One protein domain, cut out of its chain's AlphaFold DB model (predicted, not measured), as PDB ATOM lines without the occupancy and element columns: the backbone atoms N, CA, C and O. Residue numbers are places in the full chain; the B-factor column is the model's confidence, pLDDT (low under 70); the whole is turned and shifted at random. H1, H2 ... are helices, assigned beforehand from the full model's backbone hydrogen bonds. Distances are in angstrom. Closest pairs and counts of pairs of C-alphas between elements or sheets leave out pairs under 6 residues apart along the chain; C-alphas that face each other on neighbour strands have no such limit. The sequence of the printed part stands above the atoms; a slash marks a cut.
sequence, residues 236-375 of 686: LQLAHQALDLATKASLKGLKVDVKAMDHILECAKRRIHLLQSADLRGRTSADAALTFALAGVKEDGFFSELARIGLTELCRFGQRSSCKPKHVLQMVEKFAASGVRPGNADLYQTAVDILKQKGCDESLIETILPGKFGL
ATOM      1  N   LEU A 236     -29.373 -22.905 -24.392       97.06
ATOM      2  CA  LEU A 236     -29.609 -22.020 -23.245       97.06
ATOM      3  C   LEU A 236     -31.062 -22.085 -22.733       97.06
ATOM      4  O   LEU A 236     -31.286 -22.027 -21.524       97.06
ATOM      5  N   GLN A 237     -32.054 -22.234 -23.617       96.00
ATOM      6  CA  GLN A 237     -33.444 -22.468 -23.203       96.00
ATOM      7  C   GLN A 237     -33.591 -23.821 -22.503       96.00
ATOM      8  O   GLN A 237     -34.193 -23.866 -21.434       96.00
ATOM      9  N   LEU A 238     -32.972 -24.885 -23.025       96.62
ATOM     10  CA  LEU A 238     -32.910 -26.204 -22.382       96.62
ATOM     11  C   LEU A 238     -32.229 -26.127 -21.002       96.62
ATOM     12  O   LEU A 238     -32.739 -26.686 -20.032       96.62
ATOM     13  N   ALA A 239     -31.157 -25.339 -20.859       98.19
ATOM     14  CA  ALA A 239     -30.543 -25.074 -19.555       98.19
ATOM     15  C   ALA A 239     -31.531 -24.433 -18.564       98.19
ATOM     16  O   ALA A 239     -31.615 -24.838 -17.403       98.19
ATOM     17  N   HIS A 240     -32.323 -23.457 -19.020       97.69
ATOM     18  CA  HIS A 240     -33.373 -22.852 -18.202       97.69
ATOM     19  C   HIS A 240     -34.520 -23.822 -17.881       97.69
ATOM     20  O   HIS A 240     -35.009 -23.785 -16.752       97.69
ATOM     21  N   GLN A 241     -34.912 -24.712 -18.803       97.44
ATOM     22  CA  GLN A 241     -35.888 -25.778 -18.530       97.44
ATOM     23  C   GLN A 241     -35.383 -26.724 -17.422       97.44
ATOM     24  O   GLN A 241     -36.118 -27.004 -16.476       97.44
ATOM     25  N   ALA A 242     -34.118 -27.157 -17.484       98.19
ATOM     26  CA  ALA A 242     -33.493 -28.000 -16.461       98.19
ATOM     27  C   ALA A 242     -33.492 -27.326 -15.075       98.19
ATOM     28  O   ALA A 242     -33.855 -27.939 -14.067       98.19
ATOM     29  N   LEU A 243     -33.128 -26.042 -15.014       97.88
ATOM     30  CA  LEU A 243     -33.111 -25.281 -13.764       97.88
ATOM     31  C   LEU A 243     -34.520 -25.046 -13.195       97.88
ATOM     32  O   LEU A 243     -34.718 -25.129 -11.983       97.88
ATOM     33  N   ASP A 244     -35.503 -24.776 -14.052       97.56
ATOM     34  CA  ASP A 244     -36.908 -24.628 -13.664       97.56
ATOM     35  C   ASP A 244     -37.497 -25.954 -13.152       97.56
ATOM     36  O   ASP A 244     -38.152 -25.966 -12.109       97.56
ATOM     37  N   LEU A 245     -37.181 -27.086 -13.793       97.38
ATOM     38  CA  LEU A 245     -37.520 -28.433 -13.317       97.38
ATOM     39  C   LEU A 245     -36.959 -28.690 -11.906       97.38
ATOM     40  O   LEU A 245     -37.707 -29.081 -11.006       97.38
ATOM     41  N   ALA A 246     -35.668 -28.412 -11.689       96.31
ATOM     42  CA  ALA A 246     -35.023 -28.566 -10.385       96.31
ATOM     43  C   ALA A 246     -35.639 -27.642  -9.314       96.31
ATOM     44  O   ALA A 246     -35.942 -28.082  -8.201       96.31
ATOM     45  N   THR A 247     -35.899 -26.381  -9.665       95.44
ATOM     46  CA  THR A 247     -36.497 -25.383  -8.761       95.44
ATOM     47  C   THR A 247     -37.930 -25.758  -8.381       95.44
ATOM     48  O   THR A 247     -38.287 -25.737  -7.202       95.44
ATOM     49  N   LYS A 248     -38.754 -26.180  -9.349       94.88
ATOM     50  CA  LYS A 248     -40.127 -26.657  -9.116       94.88
ATOM     51  C   LYS A 248     -40.171 -27.912  -8.250       94.88
ATOM     52  O   LYS A 248     -41.089 -28.033  -7.440       94.88
ATOM     53  N   ALA A 249     -39.214 -28.829  -8.404       92.88
ATOM     54  CA  ALA A 249     -39.089 -29.986  -7.523       92.88
ATOM     55  C   ALA A 249     -38.752 -29.547  -6.088       92.88
ATOM     56  O   ALA A 249     -39.475 -29.907  -5.160       92.88
ATOM     57  N   SER A 250     -37.744 -28.685  -5.910       92.75
ATOM     58  CA  SER A 250     -37.324 -28.208  -4.586       92.75
ATOM     59  C   SER A 250     -38.411 -27.419  -3.850       92.75
ATOM     60  O   SER A 250     -38.619 -27.644  -2.661       92.75
ATOM     61  N   LEU A 251     -39.142 -26.533  -4.535       90.75
ATOM     62  CA  LEU A 251     -40.247 -25.761  -3.940       90.75
ATOM     63  C   LEU A 251     -41.413 -26.643  -3.471       90.75
ATOM     64  O   LEU A 251     -42.143 -26.262  -2.561       90.75
ATOM     65  N   LYS A 252     -41.595 -27.813  -4.091       89.75
ATOM     66  CA  LYS A 252     -42.583 -28.823  -3.687       89.75
ATOM     67  C   LYS A 252     -42.025 -29.826  -2.671       89.75
ATOM     68  O   LYS A 252     -42.760 -30.718  -2.260       89.75
ATOM     69  N   GLY A 253     -40.743 -29.720  -2.314       87.00
ATOM     70  CA  GLY A 253     -40.037 -30.718  -1.517       87.00
ATOM     71  C   GLY A 253     -40.053 -32.102  -2.168       87.00
ATOM     72  O   GLY A 253     -40.329 -33.073  -1.482       87.00
ATOM     73  N   LEU A 254     -39.826 -32.203  -3.483       88.88
ATOM     74  CA  LEU A 254     -39.814 -33.457  -4.254       88.88
ATOM     75  C   LEU A 254     -38.405 -33.783  -4.777       88.88
ATOM     76  O   LEU A 254     -37.539 -32.911  -4.867       88.88
ATOM     77  N   LYS A 255     -38.171 -35.040  -5.186       88.19
ATOM     78  CA  LYS A 255     -37.003 -35.368  -6.025       88.19
ATOM     79  C   LYS A 255     -37.172 -34.722  -7.402       88.19
ATOM     80  O   LYS A 255     -38.280 -34.673  -7.933       88.19
ATOM     81  N   VAL A 256     -36.064 -34.267  -7.982       93.56
ATOM     82  CA  VAL A 256     -36.004 -33.907  -9.405       93.56
ATOM     83  C   VAL A 256     -36.323 -35.159 -10.223       93.56
ATOM     84  O   VAL A 256     -35.801 -36.235  -9.919       93.56
ATOM     85  N   ASP A 257     -37.175 -35.031 -11.241       95.88
ATOM     86  CA  ASP A 257     -37.411 -36.120 -12.187       95.88
ATOM     87  C   ASP A 257     -36.145 -36.325 -13.027       95.88
ATOM     88  O   ASP A 257     -35.801 -35.510 -13.885       95.88
ATOM     89  N   VAL A 258     -35.433 -37.412 -12.730       95.50
ATOM     90  CA  VAL A 258     -34.172 -37.763 -13.384       95.50
ATOM     91  C   VAL A 258     -34.396 -38.057 -14.867       95.50
ATOM     92  O   VAL A 258     -33.595 -37.614 -15.677       95.50
ATOM     93  N   LYS A 259     -35.514 -38.689 -15.254       95.62
ATOM     94  CA  LYS A 259     -35.793 -38.988 -16.669       95.62
ATOM     95  C   LYS A 259     -36.052 -37.714 -17.467       95.62
ATOM     96  O   LYS A 259     -35.556 -37.582 -18.581       95.62
ATOM     97  N   ALA A 260     -36.797 -36.770 -16.894       95.81
ATOM     98  CA  ALA A 260     -37.022 -35.472 -17.526       95.81
ATOM     99  C   ALA A 260     -35.722 -34.648 -17.618       95.81
ATOM    100  O   ALA A 260     -35.472 -34.018 -18.642       95.81
ATOM    101  N   MET A 261     -34.871 -34.688 -16.586       97.50
ATOM    102  CA  MET A 261     -33.553 -34.040 -16.605       97.50
ATOM    103  C   MET A 261     -32.628 -34.650 -17.672       97.50
ATOM    104  O   MET A 261     -32.019 -33.910 -18.444       97.50
ATOM    105  N   ASP A 262     -32.554 -35.981 -17.741       96.00
ATOM    106  CA  ASP A 262     -31.738 -36.709 -18.715       96.00
ATOM    107  C   ASP A 262     -32.230 -36.454 -20.151       96.00
ATOM    108  O   ASP A 262     -31.416 -36.243 -21.046       96.00
ATOM    109  N   HIS A 263     -33.548 -36.369 -20.372       94.00
ATOM    110  CA  HIS A 263     -34.125 -35.995 -21.668       94.00
ATOM    111  C   HIS A 263     -33.751 -34.562 -22.091       94.00
ATOM    112  O   HIS A 263     -33.310 -34.357 -23.219       94.00
ATOM    113  N   ILE A 264     -33.854 -33.573 -21.190       95.94
ATOM    114  CA  ILE A 264     -33.435 -32.185 -21.477       95.94
ATOM    115  C   ILE A 264     -31.935 -32.127 -21.819       95.94
ATOM    116  O   ILE A 264     -31.530 -31.406 -22.734       95.94
ATOM    117  N   LEU A 265     -31.110 -32.892 -21.100       97.25
ATOM    118  CA  LEU A 265     -29.670 -32.981 -21.336       97.25
ATOM    119  C   LEU A 265     -29.343 -33.641 -22.684       97.25
ATOM    120  O   LEU A 265     -28.474 -33.156 -23.407       97.25
ATOM    121  N   GLU A 266     -30.051 -34.708 -23.046       94.25
ATOM    122  CA  GLU A 266     -29.900 -35.390 -24.332       94.25
ATOM    123  C   GLU A 266     -30.311 -34.483 -25.502       94.25
ATOM    124  O   GLU A 266     -29.548 -34.321 -26.454       94.25
ATOM    125  N   CYS A 267     -31.442 -33.777 -25.393       91.06
ATOM    126  CA  CYS A 267     -31.832 -32.742 -26.355       91.06
ATOM    127  C   CYS A 267     -30.756 -31.650 -26.490       91.06
ATOM    128  O   CYS A 267     -30.446 -31.221 -27.602       91.06
ATOM    129  N   ALA A 268     -30.127 -31.235 -25.384       94.88
ATOM    130  CA  ALA A 268     -29.051 -30.246 -25.412       94.88
ATOM    131  C   ALA A 268     -27.792 -30.768 -26.127       94.88
ATOM    132  O   ALA A 268     -27.213 -30.038 -26.929       94.88
ATOM    133  N   LYS A 269     -27.389 -32.027 -25.900       94.69
ATOM    134  CA  LYS A 269     -26.272 -32.669 -26.620       94.69
ATOM    135  C   LYS A 269     -26.552 -32.802 -28.112       94.69
ATOM    136  O   LYS A 269     -25.737 -32.353 -28.916       94.69
ATOM    137  N   ARG A 270     -27.713 -33.367 -28.476       86.88
ATOM    138  CA  ARG A 270     -28.160 -33.504 -29.872       86.88
ATOM    139  C   ARG A 270     -28.113 -32.152 -30.573       86.88
ATOM    140  O   ARG A 270     -27.562 -32.050 -31.661       86.88
ATOM    141  N   ARG A 271     -28.591 -31.093 -29.916       87.31
ATOM    142  CA  ARG A 271     -28.563 -29.732 -30.458       87.31
ATOM    143  C   ARG A 271     -27.157 -29.144 -30.599       87.31
ATOM    144  O   ARG A 271     -26.878 -28.540 -31.631       87.31
ATOM    145  N   ILE A 272     -26.265 -29.335 -29.618       90.50
ATOM    146  CA  ILE A 272     -24.849 -28.936 -29.741       90.50
ATOM    147  C   ILE A 272     -24.209 -29.609 -30.959       90.50
ATOM    148  O   ILE A 272     -23.520 -28.933 -31.722       90.50
ATOM    149  N   HIS A 273     -24.456 -30.908 -31.144       85.50
ATOM    150  CA  HIS A 273     -23.915 -31.694 -32.249       85.50
ATOM    151  C   HIS A 273     -24.478 -31.242 -33.607       85.50
ATOM    152  O   HIS A 273     -23.707 -30.878 -34.491       85.50
ATOM    153  N   LEU A 274     -25.808 -31.182 -33.745       77.56
ATOM    154  CA  LEU A 274     -26.502 -30.808 -34.984       77.56
ATOM    155  C   LEU A 274     -26.173 -29.380 -35.433       77.56
ATOM    156  O   LEU A 274     -25.831 -29.161 -36.590       77.56
ATOM    157  N   LEU A 275     -26.240 -28.405 -34.521       80.56
ATOM    158  CA  LEU A 275     -25.964 -27.000 -34.844       80.56
ATOM    159  C   LEU A 275     -24.473 -26.651 -34.777       80.56
ATOM    160  O   LEU A 275     -24.123 -25.487 -34.941       80.56
ATOM    161  N   GLN A 276     -23.596 -27.602 -34.446       82.06
ATOM    162  CA  GLN A 276     -22.177 -27.363 -34.156       82.06
ATOM    163  C   GLN A 276     -21.944 -26.160 -33.228       82.06
ATOM    164  O   GLN A 276     -21.095 -25.297 -33.473       82.06
ATOM    165  N   SER A 277     -22.728 -26.082 -32.150       87.94
ATOM    166  CA  SER A 277     -22.758 -24.970 -31.187       87.94
ATOM    167  C   SER A 277     -23.107 -23.582 -31.759       87.94
ATOM    168  O   SER A 277     -22.868 -22.562 -31.108       87.94
ATOM    169  N   ALA A 278     -23.702 -23.501 -32.952       86.25
ATOM    170  CA  ALA A 278     -24.021 -22.225 -33.583       86.25
ATOM    171  C   ALA A 278     -25.063 -21.385 -32.819       86.25
ATOM    172  O   ALA A 278     -25.060 -20.165 -32.969       86.25
ATOM    173  N   ASP A 279     -25.876 -21.988 -31.944       88.94
ATOM    174  CA  ASP A 279     -26.777 -21.284 -31.017       88.94
ATOM    175  C   ASP A 279     -26.099 -20.840 -29.698       88.94
ATOM    176  O   ASP A 279     -26.671 -20.072 -28.916       88.94
ATOM    177  N   LEU A 280     -24.844 -21.239 -29.465       94.38
ATOM    178  CA  LEU A 280     -24.058 -20.940 -28.262       94.38
ATOM    179  C   LEU A 280     -23.056 -19.777 -28.448       94.38
ATOM    180  O   LEU A 280     -21.958 -19.775 -27.888       94.38
ATOM    181  N   ARG A 281     -23.438 -18.745 -29.216       94.44
ATOM    182  CA  ARG A 281     -22.564 -17.602 -29.552       94.44
ATOM    183  C   ARG A 281     -22.226 -16.667 -28.382       94.44
ATOM    184  O   ARG A 281     -23.063 -16.252 -27.578       94.44
ATOM    185  N   GLY A 282     -20.986 -16.189 -28.387       94.75
ATOM    186  CA  GLY A 282     -20.454 -15.210 -27.451       94.75
ATOM    187  C   GLY A 282     -20.444 -15.758 -26.030       94.75
ATOM    188  O   GLY A 282     -19.642 -16.617 -25.692       94.75
ATOM    189  N   ARG A 283     -21.335 -15.236 -25.185       97.00
ATOM    190  CA  ARG A 283     -21.408 -15.584 -23.758       97.00
ATOM    191  C   ARG A 283     -22.334 -16.761 -23.430       97.00
ATOM    192  O   ARG A 283     -22.343 -17.202 -22.282       97.00
ATOM    193  N   THR A 284     -23.158 -17.217 -24.376       97.19
ATOM    194  CA  THR A 284     -24.288 -18.104 -24.055       97.19
ATOM    195  C   THR A 284     -23.855 -19.517 -23.674       97.19
ATOM    196  O   THR A 284     -24.524 -20.122 -22.845       97.19
ATOM    197  N   SER A 285     -22.705 -20.008 -24.153       97.69
ATOM    198  CA  SER A 285     -22.081 -21.258 -23.678       97.69
ATOM    199  C   SER A 285     -21.762 -21.219 -22.177       97.69
ATOM    200  O   SER A 285     -22.135 -22.127 -21.436       97.69
ATOM    201  N   ALA A 286     -21.157 -20.127 -21.700       98.38
ATOM    202  CA  ALA A 286     -20.858 -19.913 -20.283       98.38
ATOM    203  C   ALA A 286     -22.130 -19.716 -19.436       98.38
ATOM    204  O   ALA A 286     -22.218 -20.191 -18.302       98.38
ATOM    205  N   ASP A 287     -23.136 -19.026 -19.987       98.50
ATOM    206  CA  ASP A 287     -24.436 -18.850 -19.337       98.50
ATOM    207  C   ASP A 287     -25.200 -20.186 -19.223       98.50
ATOM    208  O   ASP A 287     -25.760 -20.475 -18.162       98.50
ATOM    209  N   ALA A 288     -25.168 -21.026 -20.263       98.44
ATOM    210  CA  ALA A 288     -25.760 -22.363 -20.270       98.44
ATOM    211  C   ALA A 288     -25.035 -23.295 -19.290       98.44
ATOM    212  O   ALA A 288     -25.695 -23.928 -18.467       98.44
ATOM    213  N   ALA A 289     -23.696 -23.314 -19.294       98.62
ATOM    214  CA  ALA A 289     -22.899 -24.116 -18.366       98.62
ATOM    215  C   ALA A 289     -23.237 -23.801 -16.900       98.62
ATOM    216  O   ALA A 289     -23.554 -24.709 -16.132       98.62
ATOM    217  N   LEU A 290     -23.246 -22.524 -16.500       98.69
ATOM    218  CA  LEU A 290     -23.644 -22.164 -15.134       98.69
ATOM    219  C   LEU A 290     -25.094 -22.576 -14.832       98.69
ATOM    220  O   LEU A 290     -25.368 -23.089 -13.752       98.69
ATOM    221  N   THR A 291     -26.016 -22.401 -15.779       98.69
ATOM    222  CA  THR A 291     -27.434 -22.735 -15.574       98.69
ATOM    223  C   THR A 291     -27.650 -24.247 -15.404       98.69
ATOM    224  O   THR A 291     -28.337 -24.654 -14.468       98.69
ATOM    225  N   PHE A 292     -26.994 -25.092 -16.208       98.69
ATOM    226  CA  PHE A 292     -27.013 -26.552 -16.038       98.69
ATOM    227  C   PHE A 292     -26.319 -27.013 -14.745       98.69
ATOM    228  O   PHE A 292     -26.781 -27.962 -14.111       98.69
ATOM    229  N   ALA A 293     -25.244 -26.342 -14.307       98.56
ATOM    230  CA  ALA A 293     -24.624 -26.646 -13.014       98.56
ATOM    231  C   ALA A 293     -25.590 -26.363 -11.860       98.56
ATOM    232  O   ALA A 293     -25.752 -27.207 -10.982       98.56
ATOM    233  N   LEU A 294     -26.265 -25.207 -11.884       98.50
ATOM    234  CA  LEU A 294     -27.277 -24.825 -10.893       98.50
ATOM    235  C   LEU A 294     -28.498 -25.760 -10.908       98.50
ATOM    236  O   LEU A 294     -29.111 -25.969  -9.870       98.50
ATOM    237  N   ALA A 295     -28.819 -26.368 -12.054       98.19
ATOM    238  CA  ALA A 295     -29.840 -27.411 -12.170       98.19
ATOM    239  C   ALA A 295     -29.413 -28.775 -11.578       98.19
ATOM    240  O   ALA A 295     -30.234 -29.687 -11.478       98.19
ATOM    241  N   GLY A 296     -28.142 -28.937 -11.193       97.94
ATOM    242  CA  GLY A 296     -27.600 -30.178 -10.640       97.94
ATOM    243  C   GLY A 296     -27.246 -31.252 -11.675       97.94
ATOM    244  O   GLY A 296     -27.104 -32.420 -11.302       97.94
ATOM    245  N   VAL A 297     -27.080 -30.887 -12.955       98.38
ATOM    246  CA  VAL A 297     -26.548 -31.798 -13.990       98.38
ATOM    247  C   VAL A 297     -25.165 -32.297 -13.566       98.38
ATOM    248  O   VAL A 297     -24.382 -31.535 -12.999       98.38
ATOM    249  N   LYS A 298     -24.859 -33.578 -13.816       97.50
ATOM    250  CA  LYS A 298     -23.693 -34.274 -13.229       97.50
ATOM    251  C   LYS A 298     -22.646 -34.779 -14.232       97.50
ATOM    252  O   LYS A 298     -21.651 -35.356 -13.805       97.50
ATOM    253  N   GLU A 299     -22.870 -34.613 -15.530       97.19
ATOM    254  CA  GLU A 299     -22.053 -35.229 -16.584       97.19
ATOM    255  C   GLU A 299     -20.845 -34.366 -16.977       97.19
ATOM    256  O   GLU A 299     -21.016 -33.286 -17.528       97.19
ATOM    257  N   ASP A 300     -19.620 -34.832 -16.719       95.56
ATOM    258  CA  ASP A 300     -18.398 -34.028 -16.913       95.56
ATOM    259  C   ASP A 300     -18.056 -33.760 -18.392       95.56
ATOM    260  O   ASP A 300     -17.652 -32.652 -18.752       95.56
ATOM    261  N   GLY A 301     -18.300 -34.739 -19.273       95.75
ATOM    262  CA  GLY A 301     -18.075 -34.596 -20.717       95.75
ATOM    263  C   GLY A 301     -18.883 -33.448 -21.332       95.75
ATOM    264  O   GLY A 301     -18.346 -32.651 -22.098       95.75
ATOM    265  N   PHE A 302     -20.139 -33.279 -20.910       97.06
ATOM    266  CA  PHE A 302     -21.001 -32.184 -21.363       97.06
ATOM    267  C   PHE A 302     -20.479 -30.794 -20.955       97.06
ATOM    268  O   PHE A 302     -20.530 -29.849 -21.742       97.06
ATOM    269  N   PHE A 303     -19.920 -30.652 -19.748       97.44
ATOM    270  CA  PHE A 303     -19.309 -29.388 -19.311       97.44
ATOM    271  C   PHE A 303     -17.977 -29.109 -20.009       97.44
ATOM    272  O   PHE A 303     -17.673 -27.950 -20.286       97.44
ATOM    273  N   SER A 304     -17.218 -30.158 -20.323       96.00
ATOM    274  CA  SER A 304     -15.986 -30.062 -21.109       96.00
ATOM    275  C   SER A 304     -16.282 -29.584 -22.536       96.00
ATOM    276  O   SER A 304     -15.621 -28.674 -23.033       96.00
ATOM    277  N   GLU A 305     -17.346 -30.096 -23.159       96.19
ATOM    278  CA  GLU A 305     -17.803 -29.643 -24.477       96.19
ATOM    279  C   GLU A 305     -18.288 -28.182 -24.449       96.19
ATOM    280  O   GLU A 305     -17.856 -27.363 -25.263       96.19
ATOM    281  N   LEU A 306     -19.093 -27.790 -23.451       97.44
ATOM    282  CA  LEU A 306     -19.482 -26.383 -23.266       97.44
ATOM    283  C   LEU A 306     -18.272 -25.457 -23.043       97.44
ATOM    284  O   LEU A 306     -18.287 -24.318 -23.518       97.44
ATOM    285  N   ALA A 307     -17.222 -25.922 -22.359       97.38
ATOM    286  CA  ALA A 307     -15.976 -25.177 -22.182       97.38
ATOM    287  C   ALA A 307     -15.181 -25.048 -23.496       97.38
ATOM    288  O   ALA A 307     -14.702 -23.957 -23.802       97.38
ATOM    289  N   ARG A 308     -15.109 -26.106 -24.317       96.44
ATOM    290  CA  ARG A 308     -14.492 -26.094 -25.661       96.44
ATOM    291  C   ARG A 308     -15.190 -25.107 -26.608       96.44
ATOM    292  O   ARG A 308     -14.539 -24.347 -27.331       96.44
ATOM    293  N   ILE A 309     -16.520 -25.059 -26.556       96.50
ATOM    294  CA  ILE A 309     -17.339 -24.063 -27.262       96.50
ATOM    295  C   ILE A 309     -17.049 -22.656 -26.717       96.50
ATOM    296  O   ILE A 309     -16.846 -21.716 -27.484       96.50
ATOM    297  N   GLY A 310     -16.955 -22.511 -25.392       97.06
ATOM    298  CA  GLY A 310     -16.548 -21.274 -24.723       97.06
ATOM    299  C   GLY A 310     -15.187 -20.743 -25.176       97.06
ATOM    300  O   GLY A 310     -15.068 -19.552 -25.449       97.06
ATOM    301  N   LEU A 311     -14.189 -21.618 -25.316       97.44
ATOM    302  CA  LEU A 311     -12.859 -21.304 -25.848       97.44
ATOM    303  C   LEU A 311     -12.936 -20.834 -27.309       97.44
ATOM    304  O   LEU A 311     -12.403 -19.779 -27.651       97.44
ATOM    305  N   THR A 312     -13.676 -21.559 -28.150       96.31
ATOM    306  CA  THR A 312     -13.903 -21.194 -29.560       96.31
ATOM    307  C   THR A 312     -14.539 -19.802 -29.682       96.31
ATOM    308  O   THR A 312     -14.117 -18.968 -30.489       96.31
ATOM    309  N   GLU A 313     -15.519 -19.500 -28.830       97.38
ATOM    310  CA  GLU A 313     -16.167 -18.190 -28.777       97.38
ATOM    311  C   GLU A 313     -15.297 -17.106 -28.115       97.38
ATOM    312  O   GLU A 313     -15.397 -15.945 -28.509       97.38
ATOM    313  N   LEU A 314     -14.372 -17.429 -27.204       97.25
ATOM    314  CA  LEU A 314     -13.348 -16.470 -26.771       97.25
ATOM    315  C   LEU A 314     -12.448 -16.063 -27.942       97.25
ATOM    316  O   LEU A 314     -12.295 -14.867 -28.185       97.25
ATOM    317  N   CYS A 315     -11.946 -17.012 -28.733       97.00
ATOM    318  CA  CYS A 315     -11.169 -16.697 -29.934       97.00
ATOM    319  C   CYS A 315     -11.978 -15.838 -30.930       97.00
ATOM    320  O   CYS A 315     -11.517 -14.784 -31.366       97.00
ATOM    321  N   ARG A 316     -13.222 -16.230 -31.242       96.00
ATOM    322  CA  ARG A 316     -14.052 -15.599 -32.291       96.00
ATOM    323  C   ARG A 316     -14.733 -14.285 -31.881       96.00
ATOM    324  O   ARG A 316     -14.809 -13.339 -32.671       96.00
ATOM    325  N   PHE A 317     -15.323 -14.236 -30.688       94.50
ATOM    326  CA  PHE A 317     -16.053 -13.075 -30.167       94.50
ATOM    327  C   PHE A 317     -15.162 -12.200 -29.285       94.50
ATOM    328  O   PHE A 317     -15.253 -10.977 -29.382       94.50
ATOM    329  N   GLY A 318     -14.267 -12.786 -28.486       94.56
ATOM    330  CA  GLY A 318     -13.341 -12.045 -27.625       94.56
ATOM    331  C   GLY A 318     -12.458 -11.063 -28.392       94.56
ATOM    332  O   GLY A 318     -12.350  -9.912 -27.978       94.56
ATOM    333  N   GLN A 319     -11.932 -11.434 -29.560       94.31
ATOM    334  CA  GLN A 319     -11.123 -10.532 -30.395       94.31
ATOM    335  C   GLN A 319     -11.899  -9.314 -30.946       94.31
ATOM    336  O   GLN A 319     -11.298  -8.292 -31.271       94.31
ATOM    337  N   ARG A 320     -13.239  -9.354 -31.006       96.81
ATOM    338  CA  ARG A 320     -14.047  -8.256 -31.570       96.81
ATOM    339  C   ARG A 320     -13.974  -6.995 -30.702       96.81
ATOM    340  O   ARG A 320     -14.007  -7.066 -29.473       96.81
ATOM    341  N   SER A 321     -13.986  -5.824 -31.340       96.56
ATOM    342  CA  SER A 321     -14.035  -4.512 -30.667       96.56
ATOM    343  C   SER A 321     -15.306  -4.309 -29.828       96.56
ATOM    344  O   SER A 321     -15.274  -3.647 -28.792       96.56
ATOM    345  N   SER A 322     -16.421  -4.931 -30.222       96.31
ATOM    346  CA  SER A 322     -17.672  -4.946 -29.451       96.31
ATOM    347  C   SER A 322     -17.606  -5.815 -28.185       96.31
ATOM    348  O   SER A 322     -18.399  -5.616 -27.257       96.31
ATOM    349  N   CYS A 323     -16.649  -6.746 -28.096       97.62
ATOM    350  CA  CYS A 323     -16.404  -7.509 -26.882       97.62
ATOM    351  C   CYS A 323     -15.547  -6.695 -25.905       97.62
ATOM    352  O   CYS A 323     -14.366  -6.430 -26.134       97.62
ATOM    353  N   LYS A 324     -16.165  -6.286 -24.794       97.56
ATOM    354  CA  LYS A 324     -15.523  -5.534 -23.709       97.56
ATOM    355  C   LYS A 324     -14.852  -6.505 -22.724       97.56
ATOM    356  O   LYS A 324     -15.400  -7.591 -22.535       97.56
ATOM    357  N   PRO A 325     -13.777  -6.114 -22.008       97.81
ATOM    358  CA  PRO A 325     -13.123  -6.945 -20.981       97.81
ATOM    359  C   PRO A 325     -14.094  -7.640 -20.017       97.81
ATOM    360  O   PRO A 325     -13.985  -8.836 -19.756       97.81
ATOM    361  N   LYS A 326     -15.141  -6.924 -19.578       97.25
ATOM    362  CA  LYS A 326     -16.191  -7.478 -18.711       97.25
ATOM    363  C   LYS A 326     -16.908  -8.711 -19.282       97.25
ATOM    364  O   LYS A 326     -17.398  -9.509 -18.499       97.25
ATOM    365  N   HIS A 327     -17.017  -8.872 -20.602       97.81
ATOM    366  CA  HIS A 327     -17.674 -10.041 -21.198       97.81
ATOM    367  C   HIS A 327     -16.773 -11.277 -21.113       97.81
ATOM    368  O   HIS A 327     -17.259 -12.333 -20.726       97.81
ATOM    369  N   VAL A 328     -15.473 -11.117 -21.388       98.12
ATOM    370  CA  VAL A 328     -14.457 -12.177 -21.252       98.12
ATOM    371  C   VAL A 328     -14.396 -12.668 -19.805       98.12
ATOM    372  O   VAL A 328     -14.568 -13.857 -19.554       98.12
ATOM    373  N   LEU A 329     -14.283 -11.737 -18.848       97.50
ATOM    374  CA  LEU A 329     -14.325 -12.035 -17.412       97.50
ATOM    375  C   LEU A 329     -15.601 -12.800 -17.030       97.50
ATOM    376  O   LEU A 329     -15.531 -13.851 -16.406       97.50
ATOM    377  N   GLN A 330     -16.770 -12.332 -17.474       97.75
ATOM    378  CA  GLN A 330     -18.045 -12.999 -17.188       97.75
ATOM    379  C   GLN A 330     -18.192 -14.385 -17.828       97.75
ATOM    380  O   GLN A 330     -19.017 -15.159 -17.350       97.75
ATOM    381  N   MET A 331     -17.450 -14.710 -18.890       98.19
ATOM    382  CA  MET A 331     -17.419 -16.067 -19.442       98.19
ATOM    383  C   MET A 331     -16.605 -16.989 -18.531       98.19
ATOM    384  O   MET A 331     -17.143 -17.980 -18.035       98.19
ATOM    385  N   VAL A 332     -15.349 -16.636 -18.229       97.56
ATOM    386  CA  VAL A 332     -14.487 -17.478 -17.379       97.56
ATOM    387  C   VAL A 332     -14.999 -17.598 -15.945       97.56
ATOM    388  O   VAL A 332     -14.948 -18.685 -15.376       97.56
ATOM    389  N   GLU A 333     -15.574 -16.532 -15.379       97.88
ATOM    390  CA  GLU A 333     -16.227 -16.553 -14.063       97.88
ATOM    391  C   GLU A 333     -17.355 -17.586 -13.992       97.88
ATOM    392  O   GLU A 333     -17.499 -18.274 -12.984       97.88
ATOM    393  N   LYS A 334     -18.161 -17.697 -15.056       98.38
ATOM    394  CA  LYS A 334     -19.309 -18.604 -15.096       98.38
ATOM    395  C   LYS A 334     -18.911 -20.049 -15.356       98.38
ATOM    396  O   LYS A 334     -19.504 -20.929 -14.744       98.38
ATOM    397  N   PHE A 335     -17.887 -20.296 -16.175       98.12
ATOM    398  CA  PHE A 335     -17.298 -21.634 -16.302       98.12
ATOM    399  C   PHE A 335     -16.646 -22.094 -14.989       98.12
ATOM    400  O   PHE A 335     -16.882 -23.211 -14.535       98.12
ATOM    401  N   ALA A 336     -15.906 -21.218 -14.307       97.38
ATOM    402  CA  ALA A 336     -15.366 -21.518 -12.982       97.38
ATOM    403  C   ALA A 336     -16.481 -21.784 -11.945       97.38
ATOM    404  O   ALA A 336     -16.422 -22.780 -11.225       97.38
ATOM    405  N   ALA A 337     -17.540 -20.964 -11.915       98.12
ATOM    406  CA  ALA A 337     -18.704 -21.171 -11.045       98.12
ATOM    407  C   ALA A 337     -19.530 -22.421 -11.412       98.12
ATOM    408  O   ALA A 337     -20.218 -22.978 -10.557       98.12
ATOM    409  N   SER A 338     -19.458 -22.898 -12.657       98.19
ATOM    410  CA  SER A 338     -20.069 -24.161 -13.085       98.19
ATOM    411  C   SER A 338     -19.200 -25.392 -12.781       98.19
ATOM    412  O   SER A 338     -19.618 -26.523 -13.038       98.19
ATOM    413  N   GLY A 339     -18.019 -25.194 -12.186       96.56
ATOM    414  CA  GLY A 339     -17.092 -26.258 -11.810       96.56
ATOM    415  C   GLY A 339     -16.247 -26.797 -12.960       96.56
ATOM    416  O   GLY A 339     -15.682 -27.878 -12.811       96.56
ATOM    417  N   VAL A 340     -16.129 -26.082 -14.085       95.56
ATOM    418  CA  VAL A 340     -15.108 -26.406 -15.095       95.56
ATOM    419  C   VAL A 340     -13.738 -26.334 -14.419       95.56
ATOM    420  O   VAL A 340     -13.400 -25.346 -13.765       95.56
ATOM    421  N   ARG A 341     -12.972 -27.428 -14.503       86.38
ATOM    422  CA  ARG A 341     -11.709 -27.569 -13.765       86.38
ATOM    423  C   ARG A 341     -10.645 -26.598 -14.310       86.38
ATOM    424  O   ARG A 341     -10.583 -26.433 -15.532       86.38
ATOM    425  N   PRO A 342      -9.719 -26.089 -13.466       71.62
ATOM    426  CA  PRO A 342      -8.565 -25.291 -13.908       71.62
ATOM    427  C   PRO A 342      -7.662 -25.987 -14.940       71.62
ATOM    428  O   PRO A 342      -6.920 -25.313 -15.644       71.62
ATOM    429  N   GLY A 343      -7.747 -27.321 -15.054       69.88
ATOM    430  CA  GLY A 343      -7.078 -28.114 -16.094       69.88
ATOM    431  C   GLY A 343      -7.529 -27.803 -17.528       69.88
ATOM    432  O   GLY A 343      -6.818 -28.150 -18.461       69.88
ATOM    433  N   ASN A 344      -8.640 -27.080 -17.720       80.94
ATOM    434  CA  ASN A 344      -8.964 -26.420 -18.990       80.94
ATOM    435  C   ASN A 344      -8.116 -25.143 -19.140       80.94
ATOM    436  O   ASN A 344      -8.651 -24.035 -19.236       80.94
ATOM    437  N   ALA A 345      -6.790 -25.294 -19.083       85.31
ATOM    438  CA  ALA A 345      -5.841 -24.185 -19.025       85.31
ATOM    439  C   ALA A 345      -6.020 -23.226 -20.211       85.31
ATOM    440  O   ALA A 345      -6.042 -22.013 -20.010       85.31
ATOM    441  N   ASP A 346      -6.268 -23.768 -21.406       94.44
ATOM    442  CA  ASP A 346      -6.461 -23.024 -22.654       94.44
ATOM    443  C   ASP A 346      -7.605 -22.004 -22.577       94.44
ATOM    444  O   ASP A 346      -7.475 -20.894 -23.092       94.44
ATOM    445  N   LEU A 347      -8.710 -22.334 -21.894       95.56
ATOM    446  CA  LEU A 347      -9.856 -21.431 -21.716       95.56
ATOM    447  C   LEU A 347      -9.457 -20.182 -20.918       95.56
ATOM    448  O   LEU A 347      -9.798 -19.057 -21.293       95.56
ATOM    449  N   TYR A 348      -8.731 -20.381 -19.818       95.25
ATOM    450  CA  TYR A 348      -8.300 -19.302 -18.930       95.25
ATOM    451  C   TYR A 348      -7.111 -18.526 -19.513       95.25
ATOM    452  O   TYR A 348      -7.095 -17.300 -19.435       95.25
ATOM    453  N   GLN A 349      -6.176 -19.209 -20.178       96.12
ATOM    454  CA  GLN A 349      -5.039 -18.592 -20.859       96.12
ATOM    455  C   GLN A 349      -5.503 -17.710 -22.026       96.12
ATOM    456  O   GLN A 349      -5.159 -16.533 -22.086       96.12
ATOM    457  N   THR A 350      -6.397 -18.218 -22.876       97.06
ATOM    458  CA  THR A 350      -6.989 -17.433 -23.972       97.06
ATOM    459  C   THR A 350      -7.721 -16.197 -23.444       97.06
ATOM    460  O   THR A 350      -7.627 -15.115 -24.024       97.06
ATOM    461  N   ALA A 351      -8.424 -16.310 -22.310       97.06
ATOM    462  CA  ALA A 351      -9.057 -15.162 -21.667       97.06
ATOM    463  C   ALA A 351      -8.037 -14.126 -21.156       97.06
ATOM    464  O   ALA A 351      -8.253 -12.930 -21.364       97.06
ATOM    465  N   VAL A 352      -6.937 -14.567 -20.532       97.12
ATOM    466  CA  VAL A 352      -5.803 -13.715 -20.119       97.12
ATOM    467  C   VAL A 352      -5.239 -12.947 -21.314       97.12
ATOM    468  O   VAL A 352      -5.123 -11.722 -21.251       97.12
ATOM    469  N   ASP A 353      -4.963 -13.630 -22.423       97.62
ATOM    470  CA  ASP A 353      -4.348 -13.024 -23.607       97.62
ATOM    471  C   ASP A 353      -5.269 -11.981 -24.258       97.62
ATOM    472  O   ASP A 353      -4.838 -10.869 -24.578       97.62
ATOM    473  N   ILE A 354      -6.570 -12.273 -24.358       98.12
ATOM    474  CA  ILE A 354      -7.577 -11.318 -24.846       98.12
ATOM    475  C   ILE A 354      -7.712 -10.113 -23.897       98.12
ATOM    476  O   ILE A 354      -7.947  -8.991 -24.351       98.12
ATOM    477  N   LEU A 355      -7.585 -10.309 -22.582       98.00
ATOM    478  CA  LEU A 355      -7.674  -9.220 -21.604       98.00
ATOM    479  C   LEU A 355      -6.441  -8.311 -21.639       98.00
ATOM    480  O   LEU A 355      -6.614  -7.090 -21.610       98.00
ATOM    481  N   LYS A 356      -5.240  -8.873 -21.823       97.75
ATOM    482  CA  LYS A 356      -4.008  -8.114 -22.101       97.75
ATOM    483  C   LYS A 356      -4.135  -7.283 -23.376       97.75
ATOM    484  O   LYS A 356      -3.941  -6.072 -23.342       97.75
ATOM    485  N   GLN A 357      -4.576  -7.894 -24.480       97.75
ATOM    486  CA  GLN A 357      -4.810  -7.198 -25.756       97.75
ATOM    487  C   GLN A 357      -5.829  -6.049 -25.648       97.75
ATOM    488  O   GLN A 357      -5.758  -5.085 -26.407       97.75
ATOM    489  N   LYS A 358      -6.780  -6.130 -24.710       97.38
ATOM    490  CA  LYS A 358      -7.781  -5.080 -24.454       97.38
ATOM    491  C   LYS A 358      -7.360  -4.055 -23.393       97.38
ATOM    492  O   LYS A 358      -8.204  -3.253 -22.996       97.38
ATOM    493  N   GLY A 359      -6.107  -4.077 -22.930       97.06
ATOM    494  CA  GLY A 359      -5.601  -3.144 -21.919       97.06
ATOM    495  C   GLY A 359      -6.328  -3.265 -20.579       97.06
ATOM    496  O   GLY A 359      -6.674  -2.253 -19.971       97.06
ATOM    497  N   CYS A 360      -6.648  -4.491 -20.154       97.00
ATOM    498  CA  CYS A 360      -7.182  -4.722 -18.816       97.00
ATOM    499  C   CYS A 360      -6.083  -4.563 -17.752       97.00
ATOM    500  O   CYS A 360      -4.897  -4.658 -18.053       97.00
ATOM    501  N   ASP A 361      -6.493  -4.306 -16.513       96.12
ATOM    502  CA  ASP A 361      -5.582  -4.120 -15.386       96.12
ATOM    503  C   ASP A 361      -4.821  -5.416 -15.052       96.12
ATOM    504  O   ASP A 361      -5.434  -6.481 -14.939       96.12
ATOM    505  N   GLU A 362      -3.498  -5.331 -14.878       95.81
ATOM    506  CA  GLU A 362      -2.658  -6.516 -14.645       95.81
ATOM    507  C   GLU A 362      -2.965  -7.198 -13.305       95.81
ATOM    508  O   GLU A 362      -2.953  -8.423 -13.252       95.81
ATOM    509  N   SER A 363      -3.360  -6.469 -12.248       94.62
ATOM    510  CA  SER A 363      -3.746  -7.122 -10.984       94.62
ATOM    511  C   SER A 363      -5.000  -7.987 -11.159       94.62
ATOM    512  O   SER A 363      -5.094  -9.082 -10.606       94.62
ATOM    513  N   LEU A 364      -5.945  -7.556 -12.003       93.12
ATOM    514  CA  LEU A 364      -7.109  -8.362 -12.365       93.12
ATOM    515  C   LEU A 364      -6.726  -9.562 -13.244       93.12
ATOM    516  O   LEU A 364      -7.289 -10.643 -13.057       93.12
ATOM    517  N   ILE A 365      -5.771  -9.396 -14.161       94.81
ATOM    518  CA  ILE A 365      -5.243 -10.480 -15.003       94.81
ATOM    519  C   ILE A 365      -4.518 -11.536 -14.150       94.81
ATOM    520  O   ILE A 365      -4.742 -12.731 -14.342       94.81
ATOM    521  N   GLU A 366      -3.739 -11.129 -13.145       93.56
ATOM    522  CA  GLU A 366      -3.096 -12.035 -12.186       93.56
ATOM    523  C   GLU A 366      -4.108 -12.921 -11.440       93.56
ATOM    524  O   GLU A 366      -3.828 -14.101 -11.201       93.56
ATOM    525  N   THR A 367      -5.305 -12.403 -11.121       91.44
ATOM    526  CA  THR A 367      -6.349 -13.204 -10.448       91.44
ATOM    527  C   THR A 367      -6.940 -14.317 -11.311       91.44
ATOM    528  O   THR A 367      -7.467 -15.278 -10.753       91.44
ATOM    529  N   ILE A 368      -6.871 -14.208 -12.645       92.12
ATOM    530  CA  ILE A 368      -7.492 -15.161 -13.583       92.12
ATOM    531  C   ILE A 368      -6.497 -16.138 -14.230       92.12
ATOM    532  O   ILE A 368      -6.884 -16.897 -15.119       92.12
ATOM    533  N   LEU A 369      -5.227 -16.126 -13.808       89.81
ATOM    534  CA  LEU A 369      -4.185 -16.987 -14.374       89.81
ATOM    535  C   LEU A 369      -4.558 -18.487 -14.293       89.81
ATOM    536  O   LEU A 369      -5.128 -18.923 -13.279       89.81
ATOM    537  N   PRO A 370      -4.196 -19.299 -15.310       83.62
ATOM    538  CA  PRO A 370      -4.395 -20.747 -15.290       83.62
ATOM    539  C   PRO A 370      -3.859 -21.404 -14.012       83.62
ATOM    540  O   PRO A 370      -2.858 -20.975 -13.438       83.62
ATOM    541  N   GLY A 371      -4.560 -22.430 -13.526       83.25
ATOM    542  CA  GLY A 371      -4.245 -23.118 -12.266       83.25
ATOM    543  C   GLY A 371      -4.593 -22.338 -10.986       83.25
ATOM    544  O   GLY A 371      -4.936 -22.965  -9.984       83.25
ATOM    545  N   LYS A 372      -4.576 -20.996 -11.007       85.81
ATOM    546  CA  LYS A 372      -4.963 -20.146  -9.863       85.81
ATOM    547  C   LYS A 372      -6.464 -19.853  -9.825       85.81
ATOM    548  O   LYS A 372      -7.054 -19.821  -8.745       85.81
ATOM    549  N   PHE A 373      -7.079 -19.647 -10.987       93.31
ATOM    550  CA  PHE A 373      -8.496 -19.308 -11.091       93.31
ATOM    551  C   PHE A 373      -9.396 -20.543 -11.195       93.31
ATOM    552  O   PHE A 373      -9.090 -21.503 -11.901       93.31
ATOM    553  N   GLY A 374     -10.528 -20.519 -10.494       94.62
ATOM    554  CA  GLY A 374     -11.491 -21.617 -10.473       94.62
ATOM    555  C   GLY A 374     -12.652 -21.337  -9.524       94.62
ATOM    556  O   GLY A 374     -12.849 -20.203  -9.098       94.62
ATOM    557  N   LEU A 375     -13.422 -22.373  -9.176       96.56
ATOM    558  CA  LEU A 375     -14.629 -22.250  -8.344       96.56
ATOM    559  C   LEU A 375     -14.419 -21.433  -7.056       96.56
ATOM    560  O   LEU A 375     -15.277 -20.635  -6.704       96.56
TER     561      LEU A 375
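What this domain is: This is residues 236 to 375 of the 686 residues of the protein "Hypothetical protein" of Odontella aurita (UniProt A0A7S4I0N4). An elongated bundle of six helices runs up and down, each against the one before it in the chain: H3, H4 and H5 pack together in the middle, the hairpin of H1 and H2 forms one end, and H6 with the short H7 forms the other. The printed part has 140 residues, with seven named helices in the order H1 to H7 and no named strand: all helix. It is compact, with a radius of gyration of the C-alphas of 15.7 A, and spans 48 by 30 by 24 A.

Where its parts are: The longest helix, H4, residues 300 to 318, measures 25.0 A from C-alpha 300 at (-18.398, -34.028, -16.913) to C-alpha 318 at (-13.341, -12.045, -27.625). Before it come H1, residues 236 to 251, 22.4 A; H2, residues 258 to 274, 24.0 A; and H3, residues 284 to 294. After it come H5, residues 325 to 337; H6, residues 345 to 357; and H7, residues 362 to 367, ending at C-alpha 367 at (-6.349, -13.204, -10.448).

How they stand to each other: H4, with residues 303 to 310 alone, touches H3, opposite ways at a shallow tilt of 29 degrees; the closest C-alphas, Ser 285 and Gly 310, are 5.6 A apart. H4 touches H6, the same way at 18 degrees, a shallow tilt, with C-alphas 311 and 347 closest at 5.1 A. H5 touches H3, with C-alphas 286 and 331 closest at 5.2 A. H4 and H5 form a hairpin, C-alphas 318 and 328 closest at 6.5 A. H1 touches H3 with residues 236 to 243 alone, C-alphas 236 and 288 closest at 4.9 A. H1 and H2 form a hairpin, C-alphas 242 and 261 closest at 6.0 A; H2 and H3 are apart. H6 and H7 form a hairpin, C-alphas 352 and 365 closest at 6.1 A. Every O i to N i+4 pair is within hydrogen-bond range in H1, H2, H3, H4, H6 and H7; in H5, 8 of 9 are.

The domain as a whole: The C-alphas farthest apart, Leu 254 and Gly 359, are 49.0 A apart. The printed part has no cut, and no link is long. Mean pLDDT of the printed part is 94.5; residue 343 alone is under 70.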